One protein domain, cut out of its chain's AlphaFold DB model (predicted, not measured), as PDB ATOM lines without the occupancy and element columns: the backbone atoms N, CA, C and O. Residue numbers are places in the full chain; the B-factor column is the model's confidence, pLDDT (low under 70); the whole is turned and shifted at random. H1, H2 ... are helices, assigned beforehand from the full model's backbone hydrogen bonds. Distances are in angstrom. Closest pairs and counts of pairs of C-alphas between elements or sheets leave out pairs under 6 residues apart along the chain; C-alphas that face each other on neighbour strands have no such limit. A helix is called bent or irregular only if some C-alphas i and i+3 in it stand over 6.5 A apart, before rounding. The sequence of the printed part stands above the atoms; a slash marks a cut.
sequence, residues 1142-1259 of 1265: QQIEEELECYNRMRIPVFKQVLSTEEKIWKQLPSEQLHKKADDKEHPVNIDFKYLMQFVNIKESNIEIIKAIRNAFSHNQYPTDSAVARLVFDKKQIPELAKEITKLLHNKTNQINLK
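Overview. This is residues 1142 to 1259 of the 1265 residues of an uncharacterized protein of Bacteroidales bacterium (UniProt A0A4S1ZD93). A long bent helix, H1, runs along most of a rod; H6 lies side by side with its arm H1b, and H4 crosses H6 and reaches H1b with residues 1214 to 1217 alone. H5 packs on H6, and residues 1183 to 1188 stick out. The printed part has 118 residues with six named helices, H1 to H6 in order, and no named strand: all helix. It is only just loose, close to compact, with a radius of gyration of the C-alphas of 16.3 A and spans of 56 by 24 by 23 A.

Along the chain. H1, residues 1142 to 1172, was assigned as one helix by its hydrogen bonds but is bent: C-alphas 1153 and 1156 are 6.8 A apart. H1a, residues 1142 to 1153, begins at C-alpha (248.646, 219.399, 216.492); H1b, 1156 to 1172, measures 24.6 A. H2 is 1175 to 1179, H3 1193 to 1196, H4 1204 to 1218, 21.0 A long, H5 1226 to 1233, and H6 1241 to 1254, ending at C-alpha (218.171, 228.674, 224.864).

Arrangement. H1b touches H6, the same way at a shallow tilt of 8 degrees; their closest C-alphas, Val 1158 and Thr 1246, are 6.3 A apart. H4 touches H6, opposite ways at a steep tilt of 48 degrees, closest at C-alphas Ile 1210 and Leu 1249, 6.0 A. H2 touches no helix. Every O i to N i+4 pair is within hydrogen-bond range but in H3, too short for one.

Size, cuts and confidence. The printed part has no cut. The link H2 to H3 is long, 13 residues. Residues 1174 to 1191 and 1258 to 1259 have pLDDT under 70.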
ATOM      1  N   GLN A1142     249.696 220.230 215.899       88.69
ATOM      2  CA  GLN A1142     248.646 219.399 216.492       88.69
ATOM      3  C   GLN A1142     247.444 220.228 216.958       88.69
ATOM      4  O   GLN A1142     246.319 219.906 216.585       88.69
ATOM      5  N   GLN A1143     247.679 221.338 217.666       91.69
ATOM      6  CA  GLN A1143     246.616 222.255 218.100       91.69
ATOM      7  C   GLN A1143     245.742 222.718 216.923       91.69
ATOM      8  O   GLN A1143     244.514 222.696 217.000       91.69
ATOM      9  N   ILE A1144     246.360 223.089 215.799       90.81
ATOM     10  CA  ILE A1144     245.626 223.527 214.606       90.81
ATOM     11  C   ILE A1144     244.845 222.368 213.966       90.81
ATOM     12  O   ILE A1144     243.712 222.565 213.523       90.81
ATOM     13  N   GLU A1145     245.417 221.158 213.887       88.31
ATOM     14  CA  GLU A1145     244.707 219.999 213.316       88.31
ATOM     15  C   GLU A1145     243.482 219.623 214.159       88.31
ATOM     16  O   GLU A1145     242.397 219.418 213.609       88.31
ATOM     17  N   GLU A1146     243.646 219.580 215.480       90.69
ATOM     18  CA  GLU A1146     242.585 219.257 216.433       90.69
ATOM     19  C   GLU A1146     241.436 220.267 216.374       90.69
ATOM     20  O   GLU A1146     240.270 219.869 216.369       90.69
ATOM     21  N   GLU A1147     241.743 221.561 216.255       93.31
ATOM     22  CA  GLU A1147     240.746 222.627 216.123       93.31
ATOM     23  C   GLU A1147     239.951 222.515 214.816       93.31
ATOM     24  O   GLU A1147     238.720 222.580 214.833       93.31
ATOM     25  N   LEU A1148     240.615 222.265 213.682       90.50
ATOM     26  CA  LEU A1148     239.925 222.084 212.399       90.50
ATOM     27  C   LEU A1148     239.049 220.820 212.376       90.50
ATOM     28  O   LEU A1148     237.964 220.834 211.783       90.50
ATOM     29  N   GLU A1149     239.484 219.734 213.021       88.38
ATOM     30  CA  GLU A1149     238.654 218.536 213.192       88.38
ATOM     31  C   GLU A1149     237.497 218.758 214.162       88.38
ATOM     32  O   GLU A1149     236.380 218.280 213.934       88.38
ATOM     33  N   CYS A1150     237.723 219.512 215.236       90.50
ATOM     34  CA  CYS A1150     236.666 219.955 216.134       90.50
ATOM     35  C   CYS A1150     235.611 220.748 215.356       90.50
ATOM     36  O   CYS A1150     234.435 220.389 215.391       90.50
ATOM     37  N   TYR A1151     236.024 221.729 214.551       92.00
ATOM     38  CA  TYR A1151     235.128 222.484 213.679       92.00
ATOM     39  C   TYR A1151     234.297 221.569 212.780       92.00
ATOM     40  O   TYR A1151     233.069 221.672 212.767       92.00
ATOM     41  N   ASN A1152     234.938 220.626 212.080       88.62
ATOM     42  CA  ASN A1152     234.249 219.682 211.196       88.62
ATOM     43  C   ASN A1152     233.167 218.874 211.926       88.62
ATOM     44  O   ASN A1152     232.060 218.736 211.392       88.62
ATOM     45  N   ARG A1153     233.464 218.396 213.145       88.75
ATOM     46  CA  ARG A1153     232.510 217.684 214.012       88.75
ATOM     47  C   ARG A1153     231.370 218.584 214.492       88.75
ATOM     48  O   ARG A1153     230.230 218.129 214.540       88.75
ATOM     49  N   MET A1154     231.651 219.848 214.812       91.50
ATOM     50  CA  MET A1154     230.669 220.783 215.374       91.50
ATOM     51  C   MET A1154     229.702 221.386 214.340       91.50
ATOM     52  O   MET A1154     228.630 221.854 214.728       91.50
ATOM     53  N   ARG A1155     229.991 221.312 213.030       90.19
ATOM     54  CA  ARG A1155     229.095 221.843 211.976       90.19
ATOM     55  C   ARG A1155     227.671 221.282 212.039       90.19
ATOM     56  O   ARG A1155     226.705 222.040 211.988       90.19
ATOM     57  N   ILE A1156     227.524 219.963 212.152       90.44
ATOM     58  CA  ILE A1156     226.204 219.308 212.174       90.44
ATOM     59  C   ILE A1156     225.421 219.679 213.447       90.44
ATOM     60  O   ILE A1156     224.259 220.071 213.314       90.44
ATOM     61  N   PRO A1157     226.017 219.637 214.659       92.25
ATOM     62  CA  PRO A1157     225.411 220.199 215.864       92.25
ATOM     63  C   PRO A1157     224.940 221.651 215.716       92.25
ATOM     64  O   PRO A1157     223.827 221.959 216.138       92.25
ATOM     65  N   VAL A1158     225.731 222.525 215.082       91.38
ATOM     66  CA  VAL A1158     225.343 223.925 214.834       91.38
ATOM     67  C   VAL A1158     224.070 223.998 213.989       91.38
ATOM     68  O   VAL A1158     223.103 224.639 214.403       91.38
ATOM     69  N   PHE A1159     224.007 223.297 212.851       91.00
ATOM     70  CA  PHE A1159     222.790 223.281 212.027       91.00
ATOM     71  C   PHE A1159     221.600 222.633 212.738       91.00
ATOM     72  O   PHE A1159     220.476 223.106 212.589       91.00
ATOM     73  N   LYS A1160     221.829 221.599 213.555       91.38
ATOM     74  CA  LYS A1160     220.783 220.984 214.385       91.38
ATOM     75  C   LYS A1160     220.205 221.991 215.383       91.38
ATOM     76  O   LYS A1160     218.987 222.059 215.527       91.38
ATOM     77  N   GLN A1161     221.052 222.795 216.027       90.38
ATOM     78  CA  GLN A1161     220.618 223.835 216.963       90.38
ATOM     79  C   GLN A1161     219.843 224.952 216.253       90.38
ATOM     80  O   GLN A1161     218.791 225.367 216.738       90.38
ATOM     81  N   VAL A1162     220.327 225.415 215.094       89.69
ATOM     82  CA  VAL A1162     219.645 226.437 214.279       89.69
ATOM     83  C   VAL A1162     218.255 225.951 213.862       89.69
ATOM     84  O   VAL A1162     217.277 226.650 214.100       89.69
ATOM     85  N   LEU A1163     218.147 224.731 213.327       89.31
ATOM     86  CA  LEU A1163     216.870 224.144 212.908       89.31
ATOM     87  C   LEU A1163     215.910 223.926 214.085       89.31
ATOM     88  O   LEU A1163     214.726 224.211 213.959       89.31
ATOM     89  N   SER A1164     216.410 223.468 215.237       88.88
ATOM     90  CA  SER A1164     215.592 223.325 216.450       88.88
ATOM     91  C   SER A1164     215.087 224.675 216.964       88.88
ATOM     92  O   SER A1164     213.969 224.767 217.467       88.88
ATOM     93  N   THR A1165     215.888 225.731 216.820       86.75
ATOM     94  CA  THR A1165     215.478 227.094 217.177       86.75
ATOM     95  C   THR A1165     214.376 227.586 216.242       86.75
ATOM     96  O   THR A1165     213.355 228.073 216.719       86.75
ATOM     97  N   GLU A1166     214.531 227.397 214.927       88.06
ATOM     98  CA  GLU A1166     213.474 227.719 213.962       88.06
ATOM     99  C   GLU A1166     212.186 226.935 214.252       88.06
ATOM    100  O   GLU A1166     211.113 227.526 214.263       88.06
ATOM    101  N   GLU A1167     212.278 225.634 214.548       87.06
ATOM    102  CA  GLU A1167     211.129 224.795 214.915       87.06
ATOM    103  C   GLU A1167     210.364 225.336 216.127       87.06
ATOM    104  O   GLU A1167     209.133 225.380 216.107       87.06
ATOM    105  N   LYS A1168     211.082 225.749 217.180       84.69
ATOM    106  CA  LYS A1168     210.475 226.333 218.386       84.69
ATOM    107  C   LYS A1168     209.694 227.601 218.054       84.69
ATOM    108  O   LYS A1168     208.552 227.723 218.482       84.69
ATOM    109  N   ILE A1169     210.286 228.495 217.259       83.19
ATOM    110  CA  ILE A1169     209.642 229.743 216.835       83.19
ATOM    111  C   ILE A1169     208.402 229.428 215.983       83.19
ATOM    112  O   ILE A1169     207.316 229.926 216.265       83.19
ATOM    113  N   TRP A1170     208.526 228.534 214.996       79.69
ATOM    114  CA  TRP A1170     207.426 228.128 214.114       79.69
ATOM    115  C   TRP A1170     206.229 227.526 214.857       79.69
ATOM    116  O   TRP A1170     205.092 227.808 214.497       79.69
ATOM    117  N   LYS A1171     206.467 226.699 215.881       81.62
ATOM    118  CA  LYS A1171     205.398 226.064 216.673       81.62
ATOM    119  C   LYS A1171     204.614 227.044 217.544       81.62
ATOM    120  O   LYS A1171     203.510 226.712 217.958       81.62
ATOM    121  N   GLN A1172     205.198 228.195 217.857       76.38
ATOM    122  CA  GLN A1172     204.631 229.164 218.790       76.38
ATOM    123  C   GLN A1172     204.095 230.433 218.092       76.38
ATOM    124  O   GLN A1172     203.449 231.254 218.736       76.38
ATOM    125  N   LEU A1173     204.330 230.601 216.783       73.56
ATOM    126  CA  LEU A1173     203.790 231.708 215.986       73.56
ATOM    127  C   LEU A1173     202.298 231.487 215.640       73.56
ATOM    128  O   LEU A1173     201.951 230.411 215.147       73.56
ATOM    129  N   PRO A1174     201.413 232.493 215.816       68.00
ATOM    130  CA  PRO A1174     200.009 232.399 215.412       68.00
ATOM    131  C   PRO A1174     199.840 232.241 213.892       68.00
ATOM    132  O   PRO A1174     200.466 232.966 213.112       68.00
ATOM    133  N   SER A1175     198.918 231.369 213.465       62.41
ATOM    134  CA  SER A1175     198.592 231.107 212.049       62.41
ATOM    135  C   SER A1175     198.259 232.377 211.258       62.41
ATOM    136  O   SER A1175     198.597 232.492 210.084       62.41
ATOM    137  N   GLU A1176     197.641 233.369 211.902       58.25
ATOM    138  CA  GLU A1176     197.301 234.643 211.267       58.25
ATOM    139  C   GLU A1176     198.522 235.466 210.865       58.25
ATOM    140  O   GLU A1176     198.482 236.116 209.831       58.25
ATOM    141  N   GLN A1177     199.622 235.444 211.621       59.34
ATOM    142  CA  GLN A1177     200.832 236.192 211.254       59.34
ATOM    143  C   GLN A1177     201.691 235.468 210.216       59.34
ATOM    144  O   GLN A1177     202.455 236.110 209.493       59.34
ATOM    145  N   LEU A1178     201.528 234.147 210.113       57.38
ATOM    146  CA  LEU A1178     202.093 233.329 209.042       57.38
ATOM    147  C   LEU A1178     201.372 233.577 207.704       57.38
ATOM    148  O   LEU A1178     201.999 233.508 206.653       57.38
ATOM    149  N   HIS A1179     200.078 233.930 207.734       53.91
ATOM    150  CA  HIS A1179     199.251 234.109 206.532       53.91
ATOM    151  C   HIS A1179     198.894 235.572 206.180       53.91
ATOM    152  O   HIS A1179     198.690 235.854 205.001       53.91
ATOM    153  N   LYS A1180     198.914 236.534 207.125       48.94
ATOM    154  CA  LYS A1180     198.559 237.966 206.913       48.94
ATOM    155  C   LYS A1180     199.433 238.709 205.886       48.94
ATOM    156  O   LYS A1180     199.090 239.818 205.502       48.94
ATOM    157  N   LYS A1181     200.557 238.135 205.440       49.84
ATOM    158  CA  LYS A1181     201.478 238.747 204.455       49.84
ATOM    159  C   LYS A1181     201.693 237.908 203.186       49.84
ATOM    160  O   LYS A1181     202.535 238.261 202.366       49.84
ATOM    161  N   ALA A1182     200.946 236.813 203.020       41.44
ATOM    162  CA  ALA A1182     200.989 235.973 201.820       41.44
ATOM    163  C   ALA A1182     200.076 236.486 200.684       41.44
ATOM    164  O   ALA A1182     200.278 236.109 199.531       41.44
ATOM    165  N   ASP A1183     199.113 237.364 200.994       42.59
ATOM    166  CA  ASP A1183     198.191 237.973 200.018       42.59
ATOM    167  C   ASP A1183     198.790 239.164 199.245       42.59
ATOM    168  O   ASP A1183     198.193 239.638 198.273       42.59
ATOM    169  N   ASP A1184     199.992 239.620 199.611       46.00
ATOM    170  CA  ASP A1184     200.689 240.706 198.924       46.00
ATOM    171  C   ASP A1184     201.391 240.169 197.658       46.00
ATOM    172  O   ASP A1184     202.542 239.720 197.671       46.00
ATOM    173  N   LYS A1185     200.647 240.125 196.543       48.06
ATOM    174  CA  LYS A1185     201.071 239.495 195.274       48.06
ATOM    175  C   LYS A1185     202.314 240.130 194.642       48.06
ATOM    176  O   LYS A1185     202.937 239.491 193.792       48.06
ATOM    177  N   GLU A1186     202.672 241.353 195.027       40.19
ATOM    178  CA  GLU A1186     203.820 242.065 194.458       40.19
ATOM    179  C   GLU A1186     205.148 241.697 195.143       40.19
ATOM    180  O   GLU A1186     206.160 241.558 194.446       40.19
ATOM    181  N   HIS A1187     205.165 241.419 196.457       41.56
ATOM    182  CA  HIS A1187     206.392 241.130 197.219       41.56
ATOM    183  C   HIS A1187     206.179 240.113 198.368       41.56
ATOM    184  O   HIS A1187     206.066 240.509 199.528       41.56
ATOM    185  N   PRO A1188     206.200 238.790 198.102       49.31
ATOM    186  CA  PRO A1188     206.111 237.790 199.166       49.31
ATOM    187  C   PRO A1188     207.320 237.888 200.109       49.31
ATOM    188  O   PRO A1188     208.474 237.794 199.676       49.31
ATOM    189  N   VAL A1189     207.068 238.066 201.408       51.84
ATOM    190  CA  VAL A1189     208.120 238.093 202.434       51.84
ATOM    191  C   VAL A1189     208.709 236.689 202.582       51.84
ATOM    192  O   VAL A1189     208.010 235.741 202.922       51.84
ATOM    193  N   ASN A1190     210.011 236.546 202.331       59.62
ATOM    194  CA  ASN A1190     210.711 235.276 202.505       59.62
ATOM    195  C   ASN A1190     210.894 234.994 204.008       59.62
ATOM    196  O   ASN A1190     211.662 235.698 204.670       59.62
ATOM    197  N   ILE A1191     210.189 233.992 204.545       66.88
ATOM    198  CA  ILE A1191     210.275 233.578 205.956       66.88
ATOM    199  C   ILE A1191     211.613 232.859 206.182       66.88
ATOM    200  O   ILE A1191     211.709 231.633 206.174       66.88
ATOM    201  N   ASP A1192     212.678 233.642 206.335       70.69
ATOM    202  CA  ASP A1192     214.024 233.154 206.599       70.69
ATOM    203  C   ASP A1192     214.394 233.261 208.090       70.69
ATOM    204  O   ASP A1192     213.656 233.786 208.925       70.69
ATOM    205  N   PHE A1193     215.583 232.769 208.445       75.44
ATOM    206  CA  PHE A1193     216.074 232.836 209.824       75.44
ATOM    207  C   PHE A1193     216.124 234.279 210.355       75.44
ATOM    208  O   PHE A1193     215.868 234.509 211.531       75.44
ATOM    209  N   LYS A1194     216.438 235.271 209.509       76.19
ATOM    210  CA  LYS A1194     216.507 236.678 209.925       76.19
ATOM    211  C   LYS A1194     215.112 237.212 210.253       76.19
ATOM    212  O   LYS A1194     214.983 237.945 211.231       76.19
ATOM    213  N   TYR A1195     214.106 236.834 209.470       76.50
ATOM    214  CA  TYR A1195     212.706 237.167 209.707       76.50
ATOM    215  C   TYR A1195     212.188 236.536 211.004       76.50
ATOM    216  O   TYR A1195     211.663 237.243 211.858       76.50
ATOM    217  N   LEU A1196     212.416 235.234 211.211       77.62
ATOM    218  CA  LEU A1196     211.982 234.530 212.429       77.62
ATOM    219  C   LEU A1196     212.570 235.148 213.706       77.62
ATOM    220  O   LEU A1196     211.888 235.248 214.725       77.62
ATOM    221  N   MET A1197     213.812 235.635 213.640       79.50
ATOM    222  CA  MET A1197     214.463 236.300 214.769       79.50
ATOM    223  C   MET A1197     213.845 237.667 215.139       79.50
ATOM    224  O   MET A1197     214.212 238.225 216.166       79.50
ATOM    225  N   GLN A1198     212.904 238.224 214.368       78.06
ATOM    226  CA  GLN A1198     212.205 239.467 214.747       78.06
ATOM    227  C   GLN A1198     211.154 239.246 215.849       78.06
ATOM    228  O   GLN A1198     210.831 240.177 216.595       78.06
ATOM    229  N   PHE A1199     210.652 238.014 215.969       74.50
ATOM    230  CA  PHE A1199     209.572 237.625 216.881       74.50
ATOM    231  C   PHE A1199     210.069 237.131 218.245       74.50
ATOM    232  O   PHE A1199     209.268 236.826 219.127       74.50
ATOM    233  N   VAL A1200     211.387 237.068 218.439       80.56
ATOM    234  CA  VAL A1200     211.987 236.609 219.693       80.56
ATOM    235  C   VAL A1200     212.271 237.773 220.645       80.56
ATOM    236  O   VAL A1200     212.697 238.852 220.232       80.56
ATOM    237  N   ASN A1201     212.047 237.552 221.936       80.12
ATOM    238  CA  ASN A1201     212.348 238.469 223.027       80.12
ATOM    239  C   ASN A1201     213.747 238.180 223.587       80.12
ATOM    240  O   ASN A1201     213.918 237.488 224.590       80.12
ATOM    241  N   ILE A1202     214.772 238.674 222.895       82.31
ATOM    242  CA  ILE A1202     216.166 238.591 223.332       82.31
ATOM    243  C   ILE A1202     216.901 239.880 222.944       82.31
ATOM    244  O   ILE A1202     216.528 240.551 221.985       82.31
ATOM    245  N   LYS A1203     217.959 240.241 223.685       82.62
ATOM    246  CA  LYS A1203     218.796 241.415 223.372       82.62
ATOM    247  C   LYS A1203     219.293 241.361 221.920       82.62
ATOM    248  O   LYS A1203     219.848 240.340 221.519       82.62
ATOM    249  N   GLU A1204     219.195 242.472 221.187       82.19
ATOM    250  CA  GLU A1204     219.616 242.573 219.775       82.19
ATOM    251  C   GLU A1204     221.071 242.113 219.564       82.19
ATOM    252  O   GLU A1204     221.380 241.385 218.626       82.19
ATOM    253  N   SER A1205     221.965 242.418 220.511       82.06
ATOM    254  CA  SER A1205     223.356 241.952 220.475       82.06
ATOM    255  C   SER A1205     223.497 240.423 220.480       82.06
ATOM    256  O   SER A1205     224.408 239.887 219.854       82.06
ATOM    257  N   ASN A1206     222.590 239.694 221.138       85.06
ATOM    258  CA  ASN A1206     222.566 238.232 221.089       85.06
ATOM    259  C   ASN A1206     222.049 237.722 219.736       85.06
ATOM    260  O   ASN A1206     222.524 236.689 219.266       85.06
ATOM    261  N   ILE A1207     221.102 238.431 219.113       83.88
ATOM    262  CA  ILE A1207     220.588 238.099 217.778       83.88
ATOM    263  C   ILE A1207     221.720 238.192 216.751       83.88
ATOM    264  O   ILE A1207     221.914 237.261 215.966       83.88
ATOM    265  N   GLU A1208     222.506 239.268 216.800       85.56
ATOM    266  CA  GLU A1208     223.653 239.457 215.909       85.56
ATOM    267  C   GLU A1208     224.737 238.391 216.125       85.56
ATOM    268  O   GLU A1208     225.220 237.813 215.153       85.56
ATOM    269  N   ILE A1209     225.023 238.002 217.376       87.75
ATOM    270  CA  ILE A1209     225.932 236.878 217.680       87.75
ATOM    271  C   ILE A1209     225.436 235.567 217.049       87.75
ATOM    272  O   ILE A1209     226.210 234.849 216.412       87.75
ATOM    273  N   ILE A1210     224.148 235.236 217.202       88.94
ATOM    274  CA  ILE A1210     223.564 234.008 216.639       88.94
ATOM    275  C   ILE A1210     223.666 234.022 215.106       88.94
ATOM    276  O   ILE A1210     224.079 233.023 214.505       88.94
ATOM    277  N   LYS A1211     223.333 235.152 214.465       87.25
ATOM    278  CA  LYS A1211     223.443 235.331 213.008       87.25
ATOM    279  C   LYS A1211     224.892 235.194 212.538       87.25
ATOM    280  O   LYS A1211     225.139 234.466 211.577       87.25
ATOM    281  N   ALA A1212     225.839 235.834 213.224       88.56
ATOM    282  CA  ALA A1212     227.259 235.783 212.891       88.56
ATOM    283  C   ALA A1212     227.799 234.346 212.936       88.56
ATOM    284  O   ALA A1212     228.442 233.899 211.983       88.56
ATOM    285  N   ILE A1213     227.471 233.585 213.989       91.44
ATOM    286  CA  ILE A1213     227.884 232.180 214.119       91.44
ATOM    287  C   ILE A1213     227.250 231.322 213.016       91.44
ATOM    288  O   ILE A1213     227.962 230.593 212.322       91.44
ATOM    289  N   ARG A1214     225.932 231.425 212.799       89.38
ATOM    290  CA  ARG A1214     225.229 230.672 211.743       89.38
ATOM    291  C   ARG A1214     225.839 230.932 210.363       89.38
ATOM    292  O   ARG A1214     226.089 229.985 209.618       89.38
ATOM    293  N   ASN A1215     226.069 232.200 210.025       88.94
ATOM    294  CA  ASN A1215     226.594 232.593 208.719       88.94
ATOM    295  C   ASN A1215     228.034 232.097 208.534       88.94
ATOM    296  O   ASN A1215     228.339 231.512 207.498       88.94
ATOM    297  N   ALA A1216     228.893 232.222 209.551       89.06
ATOM    298  CA  ALA A1216     230.264 231.714 209.494       89.06
ATOM    299  C   ALA A1216     230.308 230.200 209.200       89.06
ATOM    300  O   ALA A1216     231.006 229.762 208.284       89.06
ATOM    301  N   PHE A1217     229.492 229.402 209.897       90.25
ATOM    302  CA  PHE A1217     229.386 227.958 209.654       90.25
ATOM    303  C   PHE A1217     228.763 227.620 208.287       90.25
ATOM    304  O   PHE A1217     229.171 226.646 207.654       90.25
ATOM    305  N   SER A1218     227.828 228.436 207.789       86.00
ATOM    306  CA  SER A1218     227.259 228.307 206.437       86.00
ATOM    307  C   SER A1218     228.298 228.554 205.335       86.00
ATOM    308  O   SER A1218     228.297 227.836 204.334       86.00
ATOM    309  N   HIS A1219     229.234 229.485 205.544       84.75
ATOM    310  CA  HIS A1219     230.312 229.795 204.596       84.75
ATOM    311  C   HIS A1219     231.615 229.016 204.848       84.75
ATOM    312  O   HIS A1219     232.609 229.263 204.161       84.75
ATOM    313  N   ASN A1220     231.614 228.055 205.783       87.31
ATOM    314  CA  ASN A1220     232.783 227.260 206.182       87.31
ATOM    315  C   ASN A1220     233.971 228.142 206.625       87.31
ATOM    316  O   ASN A1220     235.091 227.995 206.134       87.31
ATOM    317  N   GLN A1221     233.695 229.082 207.530       89.38
ATOM    318  CA  GLN A1221     234.621 230.060 208.106       89.38
ATOM    319  C   GLN A1221     234.434 230.171 209.627       89.38
ATOM    320  O   GLN A1221     233.439 229.695 210.183       89.38
ATOM    321  N   TYR A1222     235.390 230.813 210.301       91.12
ATOM    322  CA  TYR A1222     235.225 231.242 211.692       91.12
ATOM    323  C   TYR A1222     234.569 232.632 211.754       91.12
ATOM    324  O   TYR A1222     234.799 233.442 210.853       91.12
ATOM    325  N   PRO A1223     233.755 232.927 212.785       89.69
ATOM    326  CA  PRO A1223     233.146 234.245 212.946       89.69
ATOM    327  C   PRO A1223     234.210 235.331 213.144       89.69
ATOM    328  O   PRO A1223     235.092 235.174 213.983       89.69
ATOM    329  N   THR A1224     234.098 236.440 212.412       83.19
ATOM    330  CA  THR A1224     234.964 237.632 212.536       83.19
ATOM    331  C   THR A1224     234.282 238.790 213.270       83.19
ATOM    332  O   THR A1224     234.805 239.898 213.319       83.19
ATOM    333  N   ASP A1225     233.084 238.555 213.806       85.50
ATOM    334  CA  ASP A1225     232.330 239.551 214.561       85.50
ATOM    335  C   ASP A1225     233.028 239.886 215.892       85.50
ATOM    336  O   ASP A1225     233.440 238.992 216.638       85.50
ATOM    337  N   SER A1226     233.134 241.177 216.214       80.88
ATOM    338  CA  SER A1226     233.888 241.664 217.376       80.88
ATOM    339  C   SER A1226     233.274 241.261 218.723       80.88
ATOM    340  O   SER A1226     233.985 241.163 219.729       80.88
ATOM    341  N   ALA A1227     231.964 241.007 218.792       82.19
ATOM    342  CA  ALA A1227     231.327 240.499 220.004       82.19
ATOM    343  C   ALA A1227     231.640 239.011 220.205       82.19
ATOM    344  O   ALA A1227     231.916 238.591 221.330       82.19
ATOM    345  N   VAL A1228     231.666 238.226 219.124       83.25
ATOM    346  CA  VAL A1228     232.090 236.817 219.182       83.25
ATOM    347  C   VAL A1228     233.574 236.712 219.544       83.25
ATOM    348  O   VAL A1228     233.923 235.905 220.410       83.25
ATOM    349  N   ALA A1229     234.423 237.569 218.964       81.56
ATOM    350  CA  ALA A1229     235.842 237.688 219.308       81.56
ATOM    351  C   ALA A1229     236.045 237.872 220.823       81.56
ATOM    352  O   ALA A1229     236.689 237.045 221.472       81.56
ATOM    353  N   ARG A1230     235.379 238.868 221.422       82.19
ATOM    354  CA  ARG A1230     235.471 239.154 222.867       82.19
ATOM    355  C   ARG A1230     234.930 238.054 223.778       82.19
ATOM    356  O   ARG A1230     235.386 237.885 224.909       82.19
ATOM    357  N   LEU A1231     233.903 237.331 223.340       84.94
ATOM    358  CA  LEU A1231     233.258 236.313 224.172       84.94
ATOM    359  C   LEU A1231     233.956 234.956 224.113       84.94
ATOM    360  O   LEU A1231     233.835 234.198 225.075       84.94
ATOM    361  N   VAL A1232     234.658 234.656 223.019       87.25
ATOM    362  CA  VAL A1232     235.295 233.352 222.807       87.25
ATOM    363  C   VAL A1232     236.802 233.489 222.636       87.25
ATOM    364  O   VAL A1232     237.546 233.004 223.482       87.25
ATOM    365  N   PHE A1233     237.255 234.169 221.582       84.44
ATOM    366  CA  PHE A1233     238.670 234.228 221.204       84.44
ATOM    367  C   PHE A1233     239.546 234.941 222.247       84.44
ATOM    368  O   PHE A1233     240.709 234.590 222.413       84.44
ATOM    369  N   ASP A1234     238.982 235.886 223.002       81.94
ATOM    370  CA  ASP A1234     239.681 236.556 224.107       81.94
ATOM    371  C   ASP A1234     239.812 235.704 225.375       81.94
ATOM    372  O   ASP A1234     240.643 236.013 226.229       81.94
ATOM    373  N   LYS A1235     238.967 234.679 225.532       83.81
ATOM    374  CA  LYS A1235     238.825 233.903 226.778       83.81
ATOM    375  C   LYS A1235     239.339 232.475 226.669       83.81
ATOM    376  O   LYS A1235     239.496 231.803 227.687       83.81
ATOM    377  N   LYS A1236     239.501 231.978 225.447       87.88
ATOM    378  CA  LYS A1236     239.783 230.580 225.138       87.88
ATOM    379  C   LYS A1236     240.845 230.490 224.057       87.88
ATOM    380  O   LYS A1236     240.979 231.386 223.232       87.88
ATOM    381  N   GLN A1237     241.582 229.388 224.077       86.56
ATOM    382  CA  GLN A1237     242.697 229.126 223.174       86.56
ATOM    383  C   GLN A1237     242.387 227.931 222.266       86.56
ATOM    384  O   GLN A1237     241.464 227.149 222.513       86.56
ATOM    385  N   ILE A1238     243.167 227.795 221.197       87.12
ATOM    386  CA  ILE A1238     243.152 226.613 220.330       87.12
ATOM    387  C   ILE A1238     243.623 225.404 221.168       87.12
ATOM    388  O   ILE A1238     244.659 225.527 221.827       87.12
ATOM    389  N   PRO A1239     242.918 224.248 221.172       87.81
ATOM    390  CA  PRO A1239     241.909 223.787 220.203       87.81
ATOM    391  C   PRO A1239     240.443 223.760 220.711       87.81
ATOM    392  O   PRO A1239     239.647 222.904 220.303       87.81
ATOM    393  N   GLU A1240     240.057 224.641 221.645       90.12
ATOM    394  CA  GLU A1240     238.695 224.645 222.213       90.12
ATOM    395  C   GLU A1240     237.699 225.562 221.473       90.12
ATOM    396  O   GLU A1240     236.501 225.549 221.781       90.12
ATOM    397  N   LEU A1241     238.145 226.356 220.495       91.62
ATOM    398  CA  LEU A1241     237.381 227.498 219.982       91.62
ATOM    399  C   LEU A1241     236.083 227.070 219.290       91.62
ATOM    400  O   LEU A1241     235.014 227.569 219.645       91.62
ATOM    401  N   ALA A1242     236.116 226.116 218.355       91.31
ATOM    402  CA  ALA A1242     234.908 225.648 217.668       91.31
ATOM    403  C   ALA A1242     233.844 225.081 218.630       91.31
ATOM    404  O   ALA A1242     232.635 225.281 218.437       91.31
ATOM    405  N   LYS A1243     234.284 224.391 219.690       92.88
ATOM    406  CA  LYS A1243     233.398 223.838 220.724       92.88
ATOM    407  C   LYS A1243     232.747 224.960 221.530       92.88
ATOM    408  O   LYS A1243     231.537 224.926 221.744       92.88
ATOM    409  N   GLU A1244     233.521 225.966 221.922       93.06
ATOM    410  CA  GLU A1244     233.041 227.119 222.688       93.06
ATOM    411  C   GLU A1244     232.127 228.035 221.865       93.06
ATOM    412  O   GLU A1244     231.091 228.464 222.370       93.06
ATOM    413  N   ILE A1245     232.402 228.236 220.570       92.69
ATOM    414  CA  ILE A1245     231.480 228.930 219.653       92.69
ATOM    415  C   ILE A1245     230.130 228.205 219.603       92.69
ATOM    416  O   ILE A1245     229.070 228.833 219.660       92.69
ATOM    417  N   THR A1246     230.146 226.872 219.544       91.25
ATOM    418  CA  THR A1246     228.903 226.091 219.509       91.25
ATOM    419  C   THR A1246     228.158 226.132 220.844       91.25
ATOM    420  O   THR A1246     226.932 226.251 220.856       91.25
ATOM    421  N   LYS A1247     228.873 226.087 221.977       92.81
ATOM    422  CA  LYS A1247     228.275 226.290 223.306       92.81
ATOM    423  C   LYS A1247     227.660 227.681 223.433       92.81
ATOM    424  O   LYS A1247     226.551 227.802 223.940       92.81
ATOM    425  N   LEU A1248     228.337 228.718 222.937       92.00
ATOM    426  CA  LEU A1248     227.813 230.081 222.918       92.00
ATOM    427  C   LEU A1248     226.506 230.143 222.119       92.00
ATOM    428  O   LEU A1248     225.519 230.672 222.626       92.00
ATOM    429  N   LEU A1249     226.464 229.545 220.925       91.62
ATOM    430  CA  LEU A1249     225.237 229.444 220.132       91.62
ATOM    431  C   LEU A1249     224.120 228.732 220.903       91.62
ATOM    432  O   LEU A1249     222.998 229.234 220.939       91.62
ATOM    433  N   HIS A1250     224.412 227.595 221.536       90.44
ATOM    434  CA  HIS A1250     223.440 226.846 222.335       90.44
ATOM    435  C   HIS A1250     222.902 227.677 223.512       90.44
ATOM    436  O   HIS A1250     221.693 227.788 223.696       90.44
ATOM    437  N   ASN A1251     223.783 228.351 224.254       89.56
ATOM    438  CA  ASN A1251     223.402 229.196 225.386       89.56
ATOM    439  C   ASN A1251     222.528 230.378 224.953       89.56
ATOM    440  O   ASN A1251     221.526 230.668 225.599       89.56
ATOM    441  N   LYS A1252     222.883 231.054 223.854       88.25
ATOM    442  CA  LYS A1252     222.113 232.199 223.346       88.25
ATOM    443  C   LYS A1252     220.771 231.779 222.758       88.25
ATOM    444  O   LYS A1252     219.785 232.473 222.966       88.25
ATOM    445  N   THR A1253     220.710 230.637 222.076       85.81
ATOM    446  CA  THR A1253     219.450 230.117 221.519       85.81
ATOM    447  C   THR A1253     218.508 229.567 222.593       85.81
ATOM    448  O   THR A1253     217.298 229.650 222.422       85.81
ATOM    449  N   ASN A1254     219.015 229.078 223.730       84.25
ATOM    450  CA  ASN A1254     218.171 228.674 224.864       84.25
ATOM    451  C   ASN A1254     217.558 229.854 225.638       84.25
ATOM    452  O   ASN A1254     216.600 229.651 226.372       84.25
ATOM    453  N   GLN A1255     218.088 231.070 225.477       82.25
ATOM    454  CA  GLN A1255     217.534 232.299 226.069       82.25
ATOM    455  C   GLN A1255     216.390 232.898 225.234       82.25
ATOM    456  O   GLN A1255     215.867 233.954 225.585       82.25
ATOM    457  N   ILE A1256     216.040 232.276 224.105       81.81
ATOM    458  CA  ILE A1256     214.969 232.740 223.228       81.81
ATOM    459  C   ILE A1256     213.617 232.400 223.858       81.81
ATOM    460  O   ILE A1256     213.242 231.231 223.929       81.81
ATOM    461  N   ASN A1257     212.880 233.443 224.232       76.31
ATOM    462  CA  ASN A1257     211.436 233.413 224.459       76.31
ATOM    463  C   ASN A1257     210.749 234.195 223.331       76.31
ATOM    464  O   ASN A1257     211.407 234.992 222.659       76.31
ATOM    465  N   LEU A1258     209.455 233.992 223.091       67.25
ATOM    466  CA  LEU A1258     208.718 234.874 222.182       67.25
ATOM    467  C   LEU A1258     208.452 236.229 222.840       67.25
ATOM    468  O   LEU A1258     208.420 236.340 224.063       67.25
ATOM    469  N   LYS A1259     208.293 237.270 222.019       69.69
ATOM    470  CA  LYS A1259     207.709 238.532 222.489       69.69
ATOM    471  C   LYS A1259     206.268 238.267 222.910       69.69
ATOM    472  O   LYS A1259     205.549 237.600 222.166       69.69
TER     473      LYS A1259